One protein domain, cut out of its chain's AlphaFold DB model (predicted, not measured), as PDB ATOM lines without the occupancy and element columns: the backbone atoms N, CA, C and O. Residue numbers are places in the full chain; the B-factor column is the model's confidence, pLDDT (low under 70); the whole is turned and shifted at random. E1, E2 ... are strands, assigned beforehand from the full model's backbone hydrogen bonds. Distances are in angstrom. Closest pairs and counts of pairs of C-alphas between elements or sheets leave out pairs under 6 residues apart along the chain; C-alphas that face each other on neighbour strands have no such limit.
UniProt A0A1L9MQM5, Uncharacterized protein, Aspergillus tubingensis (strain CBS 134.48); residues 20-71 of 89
ATOM      1  N   THR A  20     111.040  29.599  71.928       92.19
ATOM      2  CA  THR A  20     111.817  29.270  73.124       92.19
ATOM      3  C   THR A  20     111.840  30.466  74.061       92.19
ATOM      4  O   THR A  20     112.098  31.590  73.630       92.19
ATOM      5  N   CYS A  21     111.575  30.217  75.336       94.31
ATOM      6  CA  CYS A  21     111.645  31.226  76.376       94.31
ATOM      7  C   CYS A  21     112.985  31.123  77.107       94.31
ATOM      8  O   CYS A  21     113.534  30.034  77.262       94.31
ATOM      9  N   TYR A  22     113.491  32.253  77.577       93.56
ATOM     10  CA  TYR A  22     114.776  32.405  78.242       93.56
ATOM     11  C   TYR A  22     114.591  33.229  79.511       93.56
ATOM     12  O   TYR A  22     113.805  34.175  79.484       93.56
ATOM     13  N   PHE A  23     115.292  32.910  80.597       92.44
ATOM     14  CA  PHE A  23     115.382  33.795  81.768       92.44
ATOM     15  C   PHE A  23     116.369  34.948  81.507       92.44
ATOM     16  O   PHE A  23     117.077  34.890  80.493       92.44
ATOM     17  N   PRO A  24     116.408  36.004  82.349       88.38
ATOM     18  CA  PRO A  24     117.272  37.174  82.141       88.38
ATOM     19  C   PRO A  24     118.746  36.833  81.934       88.38
ATOM     20  O   PRO A  24     119.436  37.487  81.157       88.38
ATOM     21  N   GLU A  25     119.228  35.766  82.572       87.50
ATOM     22  CA  GLU A  25     120.596  35.275  82.418       87.50
ATOM     23  C   GLU A  25     120.859  34.519  81.093       87.50
ATOM     24  O   GLU A  25     121.994  34.130  80.810       87.50
ATOM     25  N   GLY A  26     119.839  34.345  80.245       88.94
ATOM     26  CA  GLY A  26     119.939  33.833  78.872       88.94
ATOM     27  C   GLY A  26     119.853  32.308  78.724       88.94
ATOM     28  O   GLY A  26     119.897  31.789  77.606       88.94
ATOM     29  N   ASN A  27     119.717  31.574  79.824       92.69
ATOM     30  CA  ASN A  27     119.363  30.152  79.873       92.69
ATOM     31  C   ASN A  27     117.906  29.921  79.451       92.69
ATOM     32  O   ASN A  27     117.031  30.761  79.646       92.69
ATOM     33  N   VAL A  28     117.645  28.738  78.896       95.50
ATOM     34  CA  VAL A  28     116.303  28.323  78.477       95.50
ATOM     35  C   VAL A  28     115.401  28.132  79.699       95.50
ATOM     36  O   VAL A  28     115.771  27.460  80.661       95.50
ATOM     37  N   ALA A  29     114.200  28.697  79.628       95.00
ATOM     38  CA  ALA A  29     113.140  28.530  80.607       95.00
ATOM     39  C   ALA A  29     112.226  27.368  80.192       95.00
ATOM     40  O   ALA A  29     111.290  27.533  79.407       95.00
ATOM     41  N   GLU A  30     112.518  26.172  80.703       95.06
ATOM     42  CA  GLU A  30     111.697  24.982  80.461       95.06
ATOM     43  C   GLU A  30     110.308  25.117  81.092       95.06
ATOM     44  O   GLU A  30     110.158  25.700  82.162       95.06
ATOM     45  N   ASP A  31     109.289  24.546  80.445       94.62
ATOM     46  CA  ASP A  31     107.882  24.655  80.855       94.62
ATOM     47  C   ASP A  31     107.304  26.083  80.813       94.62
ATOM     48  O   ASP A  31     106.307  26.366  81.481       94.62
ATOM     49  N   TYR A  32     107.882  26.977  80.005       95.12
ATOM     50  CA  TYR A  32     107.332  28.309  79.739       95.12
ATOM     51  C   TYR A  32     106.706  28.395  78.348       95.12
ATOM     52  O   TYR A  32     107.153  27.764  77.395       95.12
ATOM     53  N   THR A  33     105.641  29.184  78.235       93.81
ATOM     54  CA  THR A  33     104.918  29.433  76.985       93.81
ATOM     55  C   THR A  33     104.790  30.938  76.761       93.81
ATOM     56  O   THR A  33     104.492  31.660  77.720       93.81
ATOM     57  N   PRO A  34     105.021  31.432  75.532       94.19
ATOM     58  CA  PRO A  34     104.832  32.840  75.205       94.19
ATOM     59  C   PRO A  34     103.372  33.268  75.373       94.19
ATOM     60  O   PRO A  34     102.445  32.533  75.043       94.19
ATOM     61  N   CYS A  35     103.170  34.487  75.864       93.38
ATOM     62  CA  CYS A  35     101.847  35.064  76.098       93.38
ATOM     63  C   CYS A  35     101.299  35.861  74.898       93.38
ATOM     64  O   CYS A  35     100.195  36.398  74.957       93.38
ATOM     65  N   SER A  36     102.078  35.966  73.821       89.94
ATOM     66  CA  SER A  36     101.716  36.567  72.535       89.94
ATOM     67  C   SER A  36     102.398  35.787  71.420       89.94
ATOM     68  O   SER A  36     103.593  35.509  71.501       89.94
ATOM     69  N   ASP A  37     101.653  35.518  70.350       86.25
ATOM     70  CA  ASP A  37     102.176  34.900  69.126       86.25
ATOM     71  C   ASP A  37     102.868  35.918  68.199       86.25
ATOM     72  O   ASP A  37     103.456  35.555  67.182       86.25
ATOM     73  N   ASN A  38     102.786  37.211  68.531       81.81
ATOM     74  CA  ASN A  38     103.332  38.301  67.731       81.81
ATOM     75  C   ASN A  38     104.544  38.942  68.413       81.81
ATOM     76  O   ASN A  38     104.419  39.496  69.509       81.81
ATOM     77  N   GLY A  39     105.676  38.954  67.705       85.25
ATOM     78  CA  GLY A  39     106.893  39.654  68.115       85.25
ATOM     79  C   GLY A  39     107.547  39.082  69.377       85.25
ATOM     80  O   GLY A  39     107.347  37.922  69.729       85.25
ATOM     81  N   VAL A  40     108.357  39.911  70.046       88.88
ATOM     82  CA  VAL A  40     108.927  39.573  71.358       88.88
ATOM     83  C   VAL A  40     107.804  39.580  72.389       88.88
ATOM     84  O   VAL A  40     107.137  40.594  72.588       88.88
ATOM     85  N   SER A  41     107.616  38.442  73.044       91.75
ATOM     86  CA  SER A  41     106.645  38.226  74.110       91.75
ATOM     87  C   SER A  41     107.319  37.820  75.419       91.75
ATOM     88  O   SER A  41     108.348  37.132  75.408       91.75
ATOM     89  N   PHE A  42     106.698  38.205  76.533       92.75
ATOM     90  CA  PHE A  42     106.948  37.586  77.827       92.75
ATOM     91  C   PHE A  42     106.339  36.180  77.846       92.75
ATOM     92  O   PHE A  42     105.370  35.882  77.148       92.75
ATOM     93  N   CYS A  43     106.911  35.308  78.658       94.88
ATOM     94  CA  CYS A  43     106.488  33.932  78.788       94.88
ATOM     95  C   CYS A  43     106.087  33.631  80.219       94.88
ATOM     96  O   CYS A  43     106.777  34.028  81.155       94.88
ATOM     97  N   CYS A  44     105.041  32.833  80.391       95.81
ATOM     98  CA  CYS A  44     104.631  32.330  81.694       95.81
ATOM     99  C   CYS A  44     104.879  30.833  81.799       95.81
ATOM    100  O   CYS A  44     104.834  30.119  80.801       95.81
ATOM    101  N   ASN A  45     105.123  30.358  83.022       95.44
ATOM    102  CA  ASN A  45     105.136  28.928  83.295       95.44
ATOM    103  C   ASN A  45     103.780  28.320  82.884       95.44
ATOM    104  O   ASN A  45     102.745  28.965  83.053       95.44
ATOM    105  N   LYS A  46     103.768  27.080  82.388       94.69
ATOM    106  CA  LYS A  46     102.556  26.365  81.943       94.69
ATOM    107  C   LYS A  46     101.457  26.274  83.012       94.69
ATOM    108  O   LYS A  46     100.293  26.072  82.683       94.69
ATOM    109  N   ASN A  47     101.818  26.411  84.287       95.25
ATOM    110  CA  ASN A  47     100.907  26.420  85.428       95.25
ATOM    111  C   ASN A  47     100.518  27.840  85.885       95.25
ATOM    112  O   ASN A  47     100.049  28.013  87.013       95.25
ATOM    113  N   SER A  48     100.706  28.845  85.028       96.88
ATOM    114  CA  SER A  48     100.392  30.248  85.284       96.88
ATOM    115  C   SER A  48      99.573  30.856  84.143       96.88
ATOM    116  O   SER A  48      99.633  30.415  83.000       96.88
ATOM    117  N   ILE A  49      98.800  31.895  84.451       96.19
ATOM    118  CA  ILE A  49      97.979  32.640  83.493       96.19
ATOM    119  C   ILE A  49      98.719  33.914  83.083       96.19
ATOM    120  O   ILE A  49      99.190  34.663  83.942       96.19
ATOM    121  N   CYS A  50      98.769  34.168  81.775       95.19
ATOM    122  CA  CYS A  50      99.258  35.410  81.186       95.19
ATOM    123  C   CYS A  50      98.300  36.571  81.476       95.19
ATOM    124  O   CYS A  50      97.116  36.503  81.141       95.19
ATOM    125  N   LEU A  51      98.809  37.659  82.050       94.00
ATOM    126  CA  LEU A  51      98.043  38.874  82.304       94.00
ATOM    127  C   LEU A  51      98.436  39.983  81.325       94.00
ATOM    128  O   LEU A  51      99.588  40.098  80.914       94.00
ATOM    129  N   SER A  52      97.485  40.851  80.980       90.69
ATOM    130  CA  SER A  52      97.708  41.960  80.038       90.69
ATOM    131  C   SER A  52      98.716  43.006  80.527       90.69
ATOM    132  O   SER A  52      99.205  43.800  79.729       90.69
ATOM    133  N   ASN A  53      99.047  43.004  81.820       89.00
ATOM    134  CA  ASN A  53     100.071  43.859  82.419       89.00
ATOM    135  C   ASN A  53     101.489  43.257  82.361       89.00
ATOM    136  O   ASN A  53     102.382  43.774  83.027       89.00
ATOM    137  N   GLY A  54     101.700  42.168  81.613       89.38
ATOM    138  CA  GLY A  54     103.014  41.535  81.454       89.38
ATOM    139  C   GLY A  54     103.428  40.625  82.614       89.38
ATOM    140  O   GLY A  54     104.590  40.234  82.699       89.38
ATOM    141  N   LEU A  55     102.501  40.297  83.520       92.25
ATOM    142  CA  LEU A  55     102.747  39.402  84.651       92.25
ATOM    143  C   LEU A  55     102.124  38.021  84.441       92.25
ATOM    144  O   LEU A  55     101.205  37.824  83.646       92.25
ATOM    145  N   CYS A  56     102.614  37.074  85.229       95.50
ATOM    146  CA  CYS A  56     102.107  35.719  85.334       95.50
ATOM    147  C   CYS A  56     101.459  35.535  86.705       95.50
ATOM    148  O   CYS A  56     102.081  35.842  87.723       95.50
ATOM    149  N   THR A  57     100.238  35.007  86.751       96.75
ATOM    150  CA  THR A  57      99.618  34.567  88.012       96.75
ATOM    151  C   THR A  57      99.602  33.049  88.096       96.75
ATOM    152  O   THR A  57      99.143  32.390  87.167       96.75
ATOM    153  N   SER A  58     100.124  32.481  89.182       96.12
ATOM    154  CA  SER A  58     100.087  31.034  89.414       96.12
ATOM    155  C   SER A  58      98.643  30.542  89.477       96.12
ATOM    156  O   SER A  58      97.805  31.164  90.122       96.12
ATOM    157  N   MET A  59      98.353  29.394  88.868       96.00
ATOM    158  CA  MET A  59      97.067  28.698  89.021       96.00
ATOM    159  C   MET A  59      96.976  27.911  90.339       96.00
ATOM    160  O   MET A  59      95.916  27.387  90.675       96.00
ATOM    161  N   HIS A  60      98.073  27.823  91.093       94.56
ATOM    162  CA  HIS A  60      98.138  27.141  92.382       94.56
ATOM    163  C   HIS A  60      98.182  28.145  93.525       94.56
ATOM    164  O   HIS A  60      98.900  29.146  93.452       94.56
ATOM    165  N   GLN A  61      97.470  27.843  94.615       94.00
ATOM    166  CA  GLN A  61      97.541  28.640  95.837       94.00
ATOM    167  C   GLN A  61      99.002  28.778  96.308       94.00
ATOM    168  O   GLN A  61      99.719  27.775  96.348       94.00
ATOM    169  N   PRO A  62      99.455  30.003  96.642       94.44
ATOM    170  CA  PRO A  62      98.640  31.184  96.960       94.44
ATOM    171  C   PRO A  62      98.369  32.156  95.785       94.44
ATOM    172  O   PRO A  62      98.132  33.334  96.029       94.44
ATOM    173  N   TYR A  63      98.375  31.691  94.529       93.62
ATOM    174  CA  TYR A  63      98.126  32.498  93.318       93.62
ATOM    175  C   TYR A  63      99.118  33.657  93.159       93.62
ATOM    176  O   TYR A  63      98.753  34.802  92.893       93.62
ATOM    177  N   VAL A  64     100.399  33.348  93.384       94.62
ATOM    178  CA  VAL A  64     101.491  34.324  93.339       94.62
ATOM    179  C   VAL A  64     101.537  35.011  91.978       94.62
ATOM    180  O   VAL A  64     101.486  34.351  90.939       94.62
ATOM    181  N   LEU A  65     101.679  36.333  92.017       94.00
ATOM    182  CA  LEU A  65     102.000  37.160  90.864       94.00
ATOM    183  C   LEU A  65     103.513  37.290  90.736       94.00
ATOM    184  O   LEU A  65     104.195  37.602  91.711       94.00
ATOM    185  N   GLY A  66     104.031  37.091  89.532       90.38
ATOM    186  CA  GLY A  66     105.450  37.253  89.251       90.38
ATOM    187  C   GLY A  66     105.717  37.565  87.789       90.38
ATOM    188  O   GLY A  66     104.834  37.453  86.936       90.38
ATOM    189  N   ARG A  67     106.959  37.954  87.498       88.56
ATOM    190  CA  ARG A  67     107.480  37.927  86.131       88.56
ATOM    191  C   ARG A  67     107.851  36.498  85.762       88.56
ATOM    192  O   ARG A  67     108.242  35.706  86.618       88.56
ATOM    193  N   GLY A  68     107.686  36.180  84.488       90.69
ATOM    194  CA  GLY A  68     108.149  34.922  83.930       90.69
ATOM    195  C   GLY A  68     109.428  35.104  83.117       90.69
ATOM    196  O   GLY A  68     110.317  35.851  83.508       90.69
ATOM    197  N   ALA A  69     109.503  34.401  81.993       93.81
ATOM    198  CA  ALA A  69     110.635  34.410  81.073       93.81
ATOM    199  C   ALA A  69     110.354  35.309  79.851       93.81
ATOM    200  O   ALA A  69     109.313  35.960  79.778       93.81
ATOM    201  N   CYS A  70     111.256  35.332  78.873       93.00
ATOM    202  CA  CYS A  70     111.097  36.080  77.629       93.00
ATOM    203  C   CYS A  70     111.431  35.232  76.406       93.00
ATOM    204  O   CYS A  70     112.363  34.442  76.425       93.00
ATOM    205  N   THR A  71     110.737  35.452  75.296       93.12
ATOM    206  CA  THR A  71     111.100  34.863  73.992       93.12
ATOM    207  C   THR A  71     112.423  35.381  73.409       93.12
ATOM    208  O   THR A  71     113.050  34.712  72.591       93.12
TER     209      THR A  71
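Overview. This is residues 20 to 71 of the 89 residues of an uncharacterized protein of Aspergillus tubingensis (strain CBS 134.48) (UniProt A0A1L9MQM5). With little regular structure, this domain is two small hairpins, E1 with E2 and E3 with E4, and a last stretch, residues 59 to 71, that folds back past both, pairing at 65 to 66 with E4 and at 69 to 70 with E2. Residues 20 to 31 make a loop before E1. The printed part has 52 residues, 13 in four named strands, E1 to E4 in order: all strand, two antiparallel sheets, compact, radius of gyration of the C-alphas 10.3 A, spans 28 by 21 by 15 A.

Arrangement. In hairpin E1, residues 32 to 34, and E2, residues 42 to 45, N 33 and O 44 are 2.8 A apart, within hydrogen-bond range. In hairpin E3, residues 48 to 50, and E4, residues 56 to 58, N 57 and O 49 are 3.0 A apart, also within range. The closest C-alphas of E2 and E4, Cys 44 and Cys 56, are 5.6 A apart. E1 is apart from E3 and E4.

Along the chain. E2 spans 10.4 A. E1 begins at C-alpha 32 (107.332, 28.309, 79.739); E4 ends at C-alpha 58 (100.087, 31.034, 89.414).

Size, cuts and confidence. The farthest C-alphas, Gly 39 and Gln 61, are 31.3 A apart. The printed part has no cut or long link; no printed residue is under 70 in pLDDT.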